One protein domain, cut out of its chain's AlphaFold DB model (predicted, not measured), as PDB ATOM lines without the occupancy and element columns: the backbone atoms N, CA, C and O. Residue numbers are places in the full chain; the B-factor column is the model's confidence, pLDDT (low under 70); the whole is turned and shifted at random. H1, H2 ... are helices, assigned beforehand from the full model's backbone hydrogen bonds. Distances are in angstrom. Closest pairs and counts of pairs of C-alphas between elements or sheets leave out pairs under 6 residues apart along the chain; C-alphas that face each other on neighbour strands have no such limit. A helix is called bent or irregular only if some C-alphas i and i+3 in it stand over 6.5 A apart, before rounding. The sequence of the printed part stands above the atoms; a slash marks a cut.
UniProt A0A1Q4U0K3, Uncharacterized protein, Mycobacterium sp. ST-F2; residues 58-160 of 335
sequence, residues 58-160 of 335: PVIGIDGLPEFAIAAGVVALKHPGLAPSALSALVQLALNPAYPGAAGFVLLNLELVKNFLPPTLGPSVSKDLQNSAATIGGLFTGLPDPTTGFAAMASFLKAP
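AT A GLANCE: This is residues 58 to 160 of the 335 residues of an uncharacterized protein of Mycobacterium sp. ST-F2 (UniProt A0A1Q4U0K3). What shape do these residues make? Two helical hairpins, H2 with H3 and H4 with H5, follow each other lengthwise in a flat, elongated slab, and H6 crosses over one side of the first hairpin. H1 comes before H2 and packs beside the beginning of H4, in residues 102 to 106. What is it made of, and how large is it? The printed part has 103 residues with six named helices, H1 to H6 in chain order, and no named strand; its class is all helix. It is loose, with a radius of gyration of the C-alphas of 15.9 A and spans of 53 by 30 by 15 A.

IN THESE COORDINATES: Where do the first helices lie? H1 is residues 58 to 63, beginning at C-alpha 58 at (637.249, 434.029, 501.580), and H2 is residues 65 to 78, 19.8 A long. H3 is residues 80 to 95, 23.1 A long; it is irregular, with C-alphas 81 and 84 7.3 A apart. Which helices follow? H4 is residues 102 to 116, 23.6 A long, and H5 is residues 122 to 138, 24.4 A long. H6 is residues 147 to 157, 15.5 A long, ending at C-alpha 157 at (647.572, 445.514, 486.378).

HOW THE PARTS SIT: What does H1 touch? It touches residues 102 to 106 of H4 alone, opposite ways at a shallow tilt of 24 degrees; the closest C-alphas, of Gly 61 and Ala 102, are 3.8 A apart. How do the two hairpins stand? H2 and H3 touch at 11 degrees, a shallow tilt, opposite ways, closest at the C-alphas of Ala 76 and Ala 83, 4.1 A. H3 and H4 touch only at the corner, closest at the C-alphas of Ala 94 and Ala 102, 5.2 A. H4 and H5 touch at a shallow tilt of 14 degrees, opposite ways, closest at the C-alphas of Lys 114 and Gly 122, 4.2 A. Where is H6? It touches H3, about perpendicular at 89 degrees, with the C-alphas of Ala 86 and Gly 149 closest at 3.8 A. It touches H2 at 77 degrees, about perpendicular, with the C-alphas of Ala 71 and Met 153 closest at 5.0 A. What do the backbones show? In H1, H2, H5 and H6 every O i to N i+4 pair is within hydrogen-bond range, against 10 of 12 in H3 and 6 of 11 in H4.

THE WHOLE: How far does it reach? The two C-alphas farthest apart, of Lys 78 and Pro 118, are 52.6 A apart. Are there cuts or long links? The printed part has no cut, and no link is long. How confident is the model? The mean pLDDT of the printed part is 89.5, and no printed residue is under 70.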
ATOM      1  N   PRO A  58     637.411 432.666 501.070       83.62
ATOM      2  CA  PRO A  58     637.249 434.029 501.580       83.62
ATOM      3  C   PRO A  58     638.570 434.802 501.668       83.62
ATOM      4  O   PRO A  58     638.592 435.995 501.379       83.62
ATOM      5  N   VAL A  59     639.672 434.132 502.025       87.75
ATOM      6  CA  VAL A  59     641.001 434.761 502.123       87.75
ATOM      7  C   VAL A  59     641.474 435.203 500.740       87.75
ATOM      8  O   VAL A  59     641.763 436.379 500.547       87.75
ATOM      9  N   ILE A  60     641.463 434.293 499.759       85.88
ATOM     10  CA  ILE A  60     641.859 434.571 498.369       85.88
ATOM     11  C   ILE A  60     640.970 435.656 497.744       85.88
ATOM     12  O   ILE A  60     641.464 436.537 497.045       85.88
ATOM     13  N   GLY A  61     639.661 435.630 498.018       80.12
ATOM     14  CA  GLY A  61     638.728 436.644 497.524       80.12
ATOM     15  C   GLY A  61     639.029 438.052 498.052       80.12
ATOM     16  O   GLY A  61     638.931 439.018 497.299       80.12
ATOM     17  N   ILE A  62     639.409 438.180 499.327       84.75
ATOM     18  CA  ILE A  62     639.703 439.477 499.956       84.75
ATOM     19  C   ILE A  62     641.109 439.984 499.589       84.75
ATOM     20  O   ILE A  62     641.288 441.190 499.422       84.75
ATOM     21  N   ASP A  63     642.087 439.089 499.430       87.94
ATOM     22  CA  ASP A  63     643.504 439.430 499.227       87.94
ATOM     23  C   ASP A  63     643.770 440.274 497.965       87.94
ATOM     24  O   ASP A  63     644.576 441.202 497.994       87.94
ATOM     25  N   GLY A  64     643.018 440.047 496.883       86.06
ATOM     26  CA  GLY A  64     643.115 440.858 495.664       86.06
ATOM     27  C   GLY A  64     642.482 442.258 495.762       86.06
ATOM     28  O   GLY A  64     642.767 443.125 494.933       86.06
ATOM     29  N   LEU A  65     641.617 442.528 496.749       88.12
ATOM     30  CA  LEU A  65     640.842 443.779 496.801       88.12
ATOM     31  C   LEU A  65     641.694 445.062 496.896       88.12
ATOM     32  O   LEU A  65     641.334 446.028 496.217       88.12
ATOM     33  N   PRO A  66     642.811 445.126 497.650       90.12
ATOM     34  CA  PRO A  66     643.692 446.295 497.658       90.12
ATOM     35  C   PRO A  66     644.289 446.600 496.278       90.12
ATOM     36  O   PRO A  66     644.368 447.764 495.887       90.12
ATOM     37  N   GLU A  67     644.656 445.571 495.509       90.62
ATOM     38  CA  GLU A  67     645.184 445.731 494.152       90.62
ATOM     39  C   GLU A  67     644.123 446.293 493.200       90.62
ATOM     40  O   GLU A  67     644.372 447.281 492.504       90.62
ATOM     41  N   PHE A  68     642.908 445.737 493.224       91.50
ATOM     42  CA  PHE A  68     641.800 446.265 492.430       91.50
ATOM     43  C   PHE A  68     641.368 447.670 492.877       91.50
ATOM     44  O   PHE A  68     641.004 448.482 492.027       91.50
ATOM     45  N   ALA A  69     641.460 448.008 494.166       93.75
ATOM     46  CA  ALA A  69     641.186 449.358 494.658       93.75
ATOM     47  C   ALA A  69     642.213 450.379 494.136       93.75
ATOM     48  O   ALA A  69     641.832 451.452 493.661       93.75
ATOM     49  N   ILE A  70     643.504 450.025 494.144       93.94
ATOM     50  CA  ILE A  70     644.571 450.839 493.542       93.94
ATOM     51  C   ILE A  70     644.343 450.978 492.031       93.94
ATOM     52  O   ILE A  70     644.405 452.091 491.506       93.94
ATOM     53  N   ALA A  71     644.021 449.886 491.330       94.25
ATOM     54  CA  ALA A  71     643.732 449.913 489.899       94.25
ATOM     55  C   ALA A  71     642.540 450.821 489.565       94.25
ATOM     56  O   ALA A  71     642.642 451.654 488.664       94.25
ATOM     57  N   ALA A  72     641.436 450.718 490.312       95.75
ATOM     58  CA  ALA A  72     640.260 451.567 490.139       95.75
ATOM     59  C   ALA A  72     640.593 453.049 490.374       95.75
ATOM     60  O   ALA A  72     640.205 453.896 489.570       95.75
ATOM     61  N   GLY A  73     641.376 453.361 491.414       95.19
ATOM     62  CA  GLY A  73     641.861 454.717 491.684       95.19
ATOM     63  C   GLY A  73     642.741 455.274 490.559       95.19
ATOM     64  O   GLY A  73     642.526 456.393 490.098       95.19
ATOM     65  N   VAL A  74     643.692 454.484 490.048       94.56
ATOM     66  CA  VAL A  74     644.562 454.889 488.929       94.56
ATOM     67  C   VAL A  74     643.767 455.082 487.635       94.56
ATOM     68  O   VAL A  74     644.019 456.049 486.914       94.56
ATOM     69  N   VAL A  75     642.796 454.211 487.343       96.06
ATOM     70  CA  VAL A  75     641.898 454.355 486.186       96.06
ATOM     71  C   VAL A  75     641.034 455.606 486.326       96.06
ATOM     72  O   VAL A  75     640.960 456.379 485.376       96.06
ATOM     73  N   ALA A  76     640.452 455.866 487.499       96.31
ATOM     74  CA  ALA A  76     639.656 457.067 487.748       96.31
ATOM     75  C   ALA A  76     640.473 458.365 487.604       96.31
ATOM     76  O   ALA A  76     639.971 459.346 487.059       96.31
ATOM     77  N   LEU A  77     641.741 458.367 488.034       96.12
ATOM     78  CA  LEU A  77     642.646 459.515 487.898       96.12
ATOM     79  C   LEU A  77     643.106 459.750 486.449       96.12
ATOM     80  O   LEU A  77     643.153 460.892 486.001       96.12
ATOM     81  N   LYS A  78     643.458 458.689 485.710       95.50
ATOM     82  CA  LYS A  78     643.966 458.796 484.326       95.50
ATOM     83  C   LYS A  78     642.862 458.929 483.279       95.50
ATOM     84  O   LYS A  78     643.076 459.538 482.233       95.50
ATOM     85  N   HIS A  79     641.692 458.363 483.554       95.75
ATOM     86  CA  HIS A  79     640.542 458.324 482.657       95.75
ATOM     87  C   HIS A  79     639.257 458.660 483.437       95.75
ATOM     88  O   HIS A  79     638.447 457.767 483.690       95.75
ATOM     89  N   PRO A  80     639.015 459.939 483.797       94.62
ATOM     90  CA  PRO A  80     637.871 460.326 484.632       94.62
ATOM     91  C   PRO A  80     636.504 459.877 484.093       94.62
ATOM     92  O   PRO A  80     635.623 459.521 484.870       94.62
ATOM     93  N   GLY A  81     636.339 459.801 482.766       96.25
ATOM     94  CA  GLY A  81     635.124 459.268 482.132       96.25
ATOM     95  C   GLY A  81     634.856 457.777 482.398       96.25
ATOM     96  O   GLY A  81     633.718 457.338 482.270       96.25
ATOM     97  N   LEU A  82     635.870 457.003 482.804       96.88
ATOM     98  CA  LEU A  82     635.738 455.599 483.213       96.88
ATOM     99  C   LEU A  82     635.548 455.431 484.728       96.88
ATOM    100  O   LEU A  82     635.238 454.325 485.167       96.88
ATOM    101  N   ALA A  83     635.701 456.488 485.536       96.38
ATOM    102  CA  ALA A  83     635.632 456.395 486.995       96.38
ATOM    103  C   ALA A  83     634.328 455.748 487.522       96.38
ATOM    104  O   ALA A  83     634.433 454.872 488.383       96.38
ATOM    105  N   PRO A  84     633.120 456.059 486.999       97.44
ATOM    106  CA  PRO A  84     631.889 455.405 487.455       97.44
ATOM    107  C   PRO A  84     631.867 453.896 487.157       97.44
ATOM    108  O   PRO A  84     631.392 453.110 487.973       97.44
ATOM    109  N   SER A  85     632.428 453.482 486.014       97.50
ATOM    110  CA  SER A  85     632.536 452.071 485.620       97.50
ATOM    111  C   SER A  85     633.591 451.328 486.449       97.50
ATOM    112  O   SER A  85     633.335 450.227 486.925       97.50
ATOM    113  N   ALA A  86     634.751 451.943 486.702       97.00
ATOM    114  CA  ALA A  86     635.823 451.349 487.505       97.00
ATOM    115  C   ALA A  86     635.433 451.192 488.987       97.00
ATOM    116  O   ALA A  86     635.721 450.167 489.602       97.00
ATOM    117  N   LEU A  87     634.720 452.171 489.556       95.94
ATOM    118  CA  LEU A  87     634.178 452.068 490.914       95.94
ATOM    119  C   LEU A  87     633.048 451.032 491.000       95.94
ATOM    120  O   LEU A  87     633.011 450.264 491.959       95.94
ATOM    121  N   SER A  88     632.177 450.948 489.986       96.38
ATOM    122  CA  SER A  88     631.186 449.866 489.879       96.38
ATOM    123  C   SER A  88     631.856 448.492 489.835       96.38
ATOM    124  O   SER A  88     631.478 447.603 490.596       96.38
ATOM    125  N   ALA A  89     632.900 448.332 489.014       95.50
ATOM    126  CA  ALA A  89     633.673 447.099 488.924       95.50
ATOM    127  C   ALA A  89     634.286 446.708 490.275       95.50
ATOM    128  O   ALA A  89     634.134 445.564 490.686       95.50
ATOM    129  N   LEU A  90     634.904 447.646 491.002       95.25
ATOM    130  CA  LEU A  90     635.457 447.388 492.335       95.25
ATOM    131  C   LEU A  90     634.385 446.928 493.338       95.25
ATOM    132  O   LEU A  90     634.580 445.938 494.042       95.25
ATOM    133  N   VAL A  91     633.246 447.627 493.392       94.88
ATOM    134  CA  VAL A  91     632.141 447.306 494.311       94.88
ATOM    135  C   VAL A  91     631.528 445.943 493.985       94.88
ATOM    136  O   VAL A  91     631.286 445.149 494.894       94.88
ATOM    137  N   GLN A  92     631.313 445.638 492.704       94.38
ATOM    138  CA  GLN A  92     630.762 444.349 492.288       94.38
ATOM    139  C   GLN A  92     631.761 443.204 492.479       94.38
ATOM    140  O   GLN A  92     631.374 442.151 492.974       94.38
ATOM    141  N   LEU A  93     633.047 443.420 492.194       91.62
ATOM    142  CA  LEU A  93     634.094 442.437 492.463       91.62
ATOM    143  C   LEU A  93     634.167 442.081 493.955       91.62
ATOM    144  O   LEU A  93     634.345 440.916 494.294       91.62
ATOM    145  N   ALA A  94     634.012 443.061 494.847       90.00
ATOM    146  CA  ALA A  94     634.049 442.834 496.287       90.00
ATOM    147  C   ALA A  94     632.765 442.188 496.836       90.00
ATOM    148  O   ALA A  94     632.847 441.274 497.656       90.00
ATOM    149  N   LEU A  95     631.585 442.667 496.417       91.94
ATOM    150  CA  LEU A  95     630.325 442.441 497.141       91.94
ATOM    151  C   LEU A  95     629.211 441.760 496.332       91.94
ATOM    152  O   LEU A  95     628.224 441.344 496.935       91.94
ATOM    153  N   ASN A  96     629.323 441.640 495.004       93.00
ATOM    154  CA  ASN A  96     628.281 441.032 494.173       93.00
ATOM    155  C   ASN A  96     628.594 439.539 493.911       93.00
ATOM    156  O   ASN A  96     629.445 439.242 493.076       93.00
ATOM    157  N   PRO A  97     627.905 438.577 494.559       89.12
ATOM    158  CA  PRO A  97     628.133 437.146 494.342       89.12
ATOM    159  C   PRO A  97     627.660 436.638 492.972       89.12
ATOM    160  O   PRO A  97     628.029 435.534 492.584       89.12
ATOM    161  N   ALA A  98     626.863 437.417 492.230       90.06
ATOM    162  CA  ALA A  98     626.518 437.132 490.836       90.06
ATOM    163  C   ALA A  98     627.553 437.686 489.834       90.06
ATOM    164  O   ALA A  98     627.433 437.438 488.634       90.06
ATOM    165  N   TYR A  99     628.563 438.428 490.301       88.06
ATOM    166  CA  TYR A  99     629.680 438.911 489.490       88.06
ATOM    167  C   TYR A  99     630.930 438.043 489.742       88.06
ATOM    168  O   TYR A  99     631.166 437.630 490.883       88.06
ATOM    169  N   PRO A 100     631.760 437.750 488.723       81.44
ATOM    170  CA  PRO A 100     633.015 437.026 488.917       81.44
ATOM    171  C   PRO A 100     634.014 437.882 489.716       81.44
ATOM    172  O   PRO A 100     634.713 438.726 489.162       81.44
ATOM    173  N   GLY A 101     634.063 437.655 491.029       84.44
ATOM    174  CA  GLY A 101     634.887 438.378 491.999       84.44
ATOM    175  C   GLY A 101     634.952 437.655 493.346       84.44
ATOM    176  O   GLY A 101     634.620 436.475 493.427       84.44
ATOM    177  N   ALA A 102     635.344 438.356 494.410       85.19
ATOM    178  CA  ALA A 102     635.518 437.825 495.763       85.19
ATOM    179  C   ALA A 102     634.272 437.087 496.283       85.19
ATOM    180  O   ALA A 102     634.340 435.909 496.637       85.19
ATOM    181  N   ALA A 103     633.114 437.755 496.264       84.62
ATOM    182  CA  ALA A 103     631.848 437.177 496.712       84.62
ATOM    183  C   ALA A 103     631.410 435.978 495.843       84.62
ATOM    184  O   ALA A 103     630.931 434.972 496.369       84.62
ATOM    185  N   GLY A 104     631.623 436.053 494.524       85.12
ATOM    186  CA  GLY A 104     631.337 434.955 493.593       85.12
ATOM    187  C   GLY A 104     632.269 433.753 493.786       85.12
ATOM    188  O   GLY A 104     631.830 432.609 493.692       85.12
ATOM    189  N   PHE A 105     633.538 433.987 494.130       82.69
ATOM    190  CA  PHE A 105     634.511 432.934 494.419       82.69
ATOM    191  C   PHE A 105     634.177 432.186 495.716       82.69
ATOM    192  O   PHE A 105     634.258 430.958 495.755       82.69
ATOM    193  N   VAL A 106     633.717 432.894 496.753       83.44
ATOM    194  CA  VAL A 106     633.182 432.262 497.971       83.44
ATOM    195  C   VAL A 106     631.956 431.404 497.644       83.44
ATOM    196  O   VAL A 106     631.901 430.248 498.061       83.44
ATOM    197  N   LEU A 107     631.008 431.914 496.848       85.31
ATOM    198  CA  LEU A 107     629.823 431.153 496.434       85.31
ATOM    199  C   LEU A 107     630.191 429.874 495.661       85.31
ATOM    200  O   LEU A 107     629.664 428.806 495.964       85.31
ATOM    201  N   LEU A 108     631.120 429.968 494.703       84.12
ATOM    202  CA  LEU A 108     631.578 428.837 493.889       84.12
ATOM    203  C   LEU A 108     632.181 427.711 494.745       84.12
ATOM    204  O   LEU A 108     631.933 426.535 494.484       84.12
ATOM    205  N   ASN A 109     632.937 428.062 495.787       81.88
ATOM    206  CA  ASN A 109     633.512 427.083 496.710       81.88
ATOM    207  C   ASN A 109     632.464 426.516 497.686       81.88
ATOM    208  O   ASN A 109     632.516 425.332 498.015       81.88
ATOM    209  N   LEU A 110     631.460 427.303 498.088       81.44
ATOM    210  CA  LEU A 110     630.320 426.804 498.868       81.44
ATOM    211  C   LEU A 110     629.420 425.856 498.061       81.44
ATOM    212  O   LEU A 110     628.881 424.906 498.629       81.44
ATOM    213  N   GLU A 111     629.290 426.042 496.742       81.44
ATOM    214  CA  GLU A 111     628.557 425.102 495.885       81.44
ATOM    215  C   GLU A 111     629.113 423.672 495.943       81.44
ATOM    216  O   GLU A 111     628.345 422.727 495.752       81.44
ATOM    217  N   LEU A 112     630.406 423.487 496.233       78.94
ATOM    218  CA  LEU A 112     631.031 422.163 496.349       78.94
ATOM    219  C   LEU A 112     630.394 421.298 497.449       78.94
ATOM    220  O   LEU A 112     630.475 420.071 497.372       78.94
ATOM    221  N   VAL A 113     629.667 421.895 498.406       78.38
ATOM    222  CA  VAL A 113     628.919 421.147 499.431       78.38
ATOM    223  C   VAL A 113     627.912 420.167 498.813       78.38
ATOM    224  O   VAL A 113     627.620 419.130 499.406       78.38
ATOM    225  N   LYS A 114     627.431 420.433 497.585       77.31
ATOM    226  CA  LYS A 114     626.520 419.545 496.841       77.31
ATOM    227  C   LYS A 114     627.084 418.143 496.612       77.31
ATOM    228  O   LYS A 114     626.300 417.204 496.520       77.31
ATOM    229  N   ASN A 115     628.411 417.999 496.572       78.44
ATOM    230  CA  ASN A 115     629.093 416.721 496.362       78.44
ATOM    231  C   ASN A 115     629.006 415.803 497.598       78.44
ATOM    232  O   ASN A 115     629.100 414.587 497.462       78.44
ATOM    233  N   PHE A 116     628.773 416.374 498.785       77.94
ATOM    234  CA  PHE A 116     628.622 415.653 500.057       77.94
ATOM    235  C   PHE A 116     627.153 415.458 500.463       77.94
ATOM    236  O   PHE A 116     626.857 414.797 501.460       77.94
ATOM    237  N   LEU A 117     626.217 416.038 499.707       78.00
ATOM    238  CA  LEU A 117     624.785 415.900 499.942       78.00
ATOM    239  C   LEU A 117     624.214 414.675 499.209       78.00
ATOM    240  O   LEU A 117     624.697 414.301 498.139       78.00
ATOM    241  N   PRO A 118     623.121 414.074 499.718       77.50
ATOM    242  CA  PRO A 118     622.339 413.105 498.960       77.50
ATOM    243  C   PRO A 118     621.970 413.648 497.563       77.50
ATOM    244  O   PRO A 118     621.627 414.832 497.457       77.50
ATOM    245  N   PRO A 119     621.932 412.812 496.504       74.31
ATOM    246  CA  PRO A 119     621.647 413.263 495.134       74.31
ATOM    247  C   PRO A 119     620.317 414.012 494.952       74.31
ATOM    248  O   PRO A 119     620.147 414.752 493.989       74.31
ATOM    249  N   THR A 120     619.369 413.832 495.874       77.94
ATOM    250  CA  THR A 120     618.079 414.536 495.918       77.94
ATOM    251  C   THR A 120     618.152 415.948 496.507       77.94
ATOM    252  O   THR A 120     617.244 416.742 496.272       77.94
ATOM    253  N   LEU A 121     619.195 416.269 497.280       79.25
ATOM    254  CA  LEU A 121     619.366 417.552 497.971       79.25
ATOM    255  C   LEU A 121     620.397 418.457 497.290       79.25
ATOM    256  O   LEU A 121     620.190 419.668 497.250       79.25
ATOM    257  N   GLY A 122     621.462 417.886 496.713       78.94
ATOM    258  CA  GLY A 122     622.522 418.639 496.028       78.94
ATOM    259  C   GLY A 122     622.005 419.673 495.009       78.94
ATOM    260  O   GLY A 122     622.320 420.854 495.160       78.94
ATOM    261  N   PRO A 123     621.162 419.288 494.025       83.44
ATOM    262  CA  PRO A 123     620.638 420.218 493.021       83.44
ATOM    263  C   PRO A 123     619.788 421.355 493.602       83.44
ATOM    264  O   PRO A 123     619.867 422.484 493.119       83.44
ATOM    265  N   SER A 124     618.992 421.074 494.640       86.00
ATOM    266  CA  SER A 124     618.158 422.080 495.311       86.00
ATOM    267  C   SER A 124     619.022 423.113 496.030       86.00
ATOM    268  O   SER A 124     618.847 424.306 495.813       86.00
ATOM    269  N   VAL A 125     620.025 422.661 496.792       85.00
ATOM    270  CA  VAL A 125     620.954 423.553 497.502       85.00
ATOM    271  C   VAL A 125     621.747 424.425 496.525       85.00
ATOM    272  O   VAL A 125     621.844 425.629 496.739       85.00
ATOM    273  N   SER A 126     622.251 423.876 495.411       86.12
ATOM    274  CA  SER A 126     622.913 424.693 494.377       86.12
ATOM    275  C   SER A 126     621.982 425.745 493.777       86.12
ATOM    276  O   SER A 126     622.379 426.896 493.616       86.12
ATOM    277  N   LYS A 127     620.727 425.377 493.488       88.56
ATOM    278  CA  LYS A 127     619.728 426.314 492.966       88.56
ATOM    279  C   LYS A 127     619.431 427.437 493.962       88.56
ATOM    280  O   LYS A 127     619.342 428.590 493.554       88.56
ATOM    281  N   ASP A 128     619.316 427.128 495.250       88.69
ATOM    282  CA  ASP A 128     619.039 428.123 496.289       88.69
ATOM    283  C   ASP A 128     620.235 429.060 496.530       88.69
ATOM    284  O   ASP A 128     620.036 430.266 496.698       88.69
ATOM    285  N   LEU A 129     621.474 428.555 496.442       89.31
ATOM    286  CA  LEU A 129     622.688 429.386 496.429       89.31
ATOM    287  C   LEU A 129     622.697 430.347 495.231       89.31
ATOM    288  O   LEU A 129     622.904 431.546 495.412       89.31
ATOM    289  N   GLN A 130     622.416 429.855 494.021       90.81
ATOM    290  CA  GLN A 130     622.391 430.677 492.803       90.81
ATOM    291  C   GLN A 130     621.249 431.700 492.809       90.81
ATOM    292  O   GLN A 130     621.462 432.856 492.450       90.81
ATOM    293  N   ASN A 131     620.059 431.324 493.288       92.38
ATOM    294  CA  ASN A 131     618.943 432.254 493.489       92.38
ATOM    295  C   ASN A 131     619.310 433.347 494.505       92.38
ATOM    296  O   ASN A 131     619.018 434.521 494.275       92.38
ATOM    297  N   SER A 132     619.972 432.982 495.607       91.06
ATOM    298  CA  SER A 132     620.440 433.940 496.616       91.06
ATOM    299  C   SER A 132     621.468 434.902 496.022       91.06
ATOM    300  O   SER A 132     621.357 436.114 496.202       91.06
ATOM    301  N   ALA A 133     622.416 434.384 495.239       92.12
ATOM    302  CA  ALA A 133     623.417 435.191 494.558       92.12
ATOM    303  C   ALA A 133     622.799 436.149 493.531       92.12
ATOM    304  O   ALA A 133     623.131 437.330 493.537       92.12
ATOM    305  N   ALA A 134     621.850 435.684 492.714       93.25
ATOM    306  CA  ALA A 134     621.097 436.526 491.786       93.25
ATOM    307  C   ALA A 134     620.254 437.592 492.513       93.25
ATOM    308  O   ALA A 134     620.203 438.739 492.073       93.25
ATOM    309  N   THR A 135     619.646 437.250 493.654       93.75
ATOM    310  CA  THR A 135     618.877 438.195 494.483       93.75
ATOM    311  C   THR A 135     619.772 439.303 495.039       93.75
ATOM    312  O   THR A 135     619.433 440.480 494.926       93.75
ATOM    313  N   ILE A 136     620.941 438.946 495.580       91.56
ATOM    314  CA  ILE A 136     621.940 439.912 496.058       91.56
ATOM    315  C   ILE A 136     622.501 440.723 494.878       91.56
ATOM    316  O   ILE A 136     622.626 441.939 494.982       91.56
ATOM    317  N   GLY A 137     622.755 440.089 493.730       91.94
ATOM    318  CA  GLY A 137     623.169 440.750 492.488       91.94
ATOM    319  C   GLY A 137     622.165 441.789 491.984       91.94
ATOM    320  O   GLY A 137     622.565 442.842 491.484       91.94
ATOM    321  N   GLY A 138     620.869 441.560 492.215       92.94
ATOM    322  CA  GLY A 138     619.795 442.521 491.959       92.94
ATOM    323  C   GLY A 138     620.000 443.878 492.648       92.94
ATOM    324  O   GLY A 138     619.633 444.907 492.078       92.94
ATOM    325  N   LEU A 139     620.665 443.908 493.810       92.50
ATOM    326  CA  LEU A 139     620.978 445.138 494.551       92.50
ATOM    327  C   LEU A 139     622.000 446.038 493.831       92.50
ATOM    328  O   LEU A 139     622.068 447.231 494.115       92.50
ATOM    329  N   PHE A 140     622.774 445.494 492.887       93.56
ATOM    330  CA  PHE A 140     623.825 446.213 492.154       93.56
ATOM    331  C   PHE A 140     623.363 446.738 490.785       93.56
ATOM    332  O   PHE A 140     624.116 447.441 490.116       93.56
ATOM    333  N   THR A 141     622.124 446.453 490.369       89.69
ATOM    334  CA  THR A 141     621.585 446.824 489.040       89.69
ATOM    335  C   THR A 141     621.476 448.333 488.788       89.69
ATOM    336  O   THR A 141     621.380 448.750 487.638       89.69
ATOM    337  N   GLY A 142     621.519 449.157 489.841       90.81
ATOM    338  CA  GLY A 142     621.571 450.620 489.741       90.81
ATOM    339  C   GLY A 142     622.975 451.206 489.541       90.81
ATOM    340  O   GLY A 142     623.104 452.422 489.401       90.81
ATOM    341  N   LEU A 143     624.033 450.386 489.559       94.81
ATOM    342  CA  LEU A 143     625.397 450.848 489.301       94.81
ATOM    343  C   LEU A 143     625.665 450.995 487.789       94.81
ATOM    344  O   LEU A 143     625.067 450.281 486.984       94.81
ATOM    345  N   PRO A 144     626.608 451.869 487.381       96.50
ATOM    346  CA  PRO A 144     627.120 451.902 486.010       96.50
ATOM    347  C   PRO A 144     627.624 450.527 485.548       96.50
ATOM    348  O   PRO A 144     628.136 449.758 486.362       96.50
ATOM    349  N   ASP A 145     627.559 450.237 484.245       94.44
ATOM    350  CA  ASP A 145     628.153 449.018 483.674       94.44
ATOM    351  C   ASP A 145     629.638 448.897 484.088       94.44
ATOM    352  O   ASP A 145     630.416 449.807 483.787       94.44
ATOM    353  N   PRO A 146     630.061 447.815 484.771       95.06
ATOM    354  CA  PRO A 146     631.440 447.642 485.226       95.06
ATOM    355  C   PRO A 146     632.411 447.243 484.103       95.06
ATOM    356  O   PRO A 146     633.622 447.273 484.312       95.06
ATOM    357  N   THR A 147     631.918 446.840 482.927       95.19
ATOM    358  CA  THR A 147     632.708 446.117 481.913       95.19
ATOM    359  C   THR A 147     633.928 446.900 481.421       95.19
ATOM    360  O   THR A 147     635.042 446.371 481.390       95.19
ATOM    361  N   THR A 148     633.752 448.175 481.061       96.56
ATOM    362  CA  THR A 148     634.847 449.002 480.517       96.56
ATOM    363  C   THR A 148     635.863 449.415 481.586       96.56
ATOM    364  O   THR A 148     637.069 449.386 481.334       96.56
ATOM    365  N   GLY A 149     635.401 449.725 482.798       95.62
ATOM    366  CA  GLY A 149     636.236 450.014 483.960       95.62
ATOM    367  C   GLY A 149     637.068 448.809 484.393       95.62
ATOM    368  O   GLY A 149     638.279 448.940 484.557       95.62
ATOM    369  N   PHE A 150     636.458 447.623 484.483       94.88
ATOM    370  CA  PHE A 150     637.164 446.374 484.782       94.88
ATOM    371  C   PHE A 150     638.247 446.067 483.740       94.88
ATOM    372  O   PHE A 150     639.378 445.741 484.102       94.88
ATOM    373  N   ALA A 151     637.947 446.233 482.446       95.75
ATOM    374  CA  ALA A 151     638.931 446.045 481.382       95.75
ATOM    375  C   ALA A 151     640.118 447.021 481.505       95.75
ATOM    376  O   ALA A 151     641.271 446.613 481.346       95.75
ATOM    377  N   ALA A 152     639.865 448.290 481.846       95.38
ATOM    378  CA  ALA A 152     640.915 449.277 482.095       95.38
ATOM    379  C   ALA A 152     641.754 448.942 483.346       95.38
ATOM    380  O   ALA A 152     642.980 449.047 483.304       95.38
ATOM    381  N   MET A 153     641.119 448.476 484.427       94.25
ATOM    382  CA  MET A 153     641.795 448.018 485.648       94.25
ATOM    383  C   MET A 153     642.702 446.817 485.354       94.25
ATOM    384  O   MET A 153     643.892 446.853 485.658       94.25
ATOM    385  N   ALA A 154     642.182 445.789 484.679       92.25
ATOM    386  CA  ALA A 154     642.950 444.608 484.288       92.25
ATOM    387  C   ALA A 154     644.097 444.940 483.312       92.25
ATOM    388  O   ALA A 154     645.157 444.319 483.377       92.25
ATOM    389  N   SER A 155     643.909 445.926 482.427       92.94
ATOM    390  CA  SER A 155     644.961 446.432 481.535       92.94
ATOM    391  C   SER A 155     646.076 447.149 482.306       92.94
ATOM    392  O   SER A 155     647.251 446.926 482.028       92.94
ATOM    393  N   PHE A 156     645.728 447.947 483.323       91.56
ATOM    394  CA  PHE A 156     646.708 448.585 484.206       91.56
ATOM    395  C   PHE A 156     647.529 447.559 484.999       91.56
ATOM    396  O   PHE A 156     648.752 447.670 485.027       91.56
ATOM    397  N   LEU A 157     646.885 446.547 485.589       90.38
ATOM    398  CA  LEU A 157     647.572 445.514 486.378       90.38
ATOM    399  C   LEU A 157     648.510 444.645 485.524       90.38
ATOM    400  O   LEU A 157     649.611 444.305 485.946       90.38
ATOM    401  N   LYS A 158     648.126 444.357 484.274       87.38
ATOM    402  CA  LYS A 158     648.964 443.613 483.316       87.38
ATOM    403  C   LYS A 158     650.065 444.455 482.659       87.38
ATOM    404  O   LYS A 158     650.891 443.896 481.933       87.38
ATOM    405  N   ALA A 159     650.086 445.774 482.855       85.69
ATOM    406  CA  ALA A 159     651.065 446.646 482.216       85.69
ATOM    407  C   ALA A 159     652.475 446.444 482.816       85.69
ATOM    408  O   ALA A 159     652.618 446.410 484.039       85.69
ATOM    409  N   PRO A 160     653.541 446.371 481.991       81.06
ATOM    410  CA  PRO A 160     654.912 446.323 482.492       81.06
ATOM    411  C   PRO A 160     655.249 447.529 483.379       81.06
ATOM    412  O   PRO A 160     654.937 448.667 483.025       81.06
TER     413      PRO A 160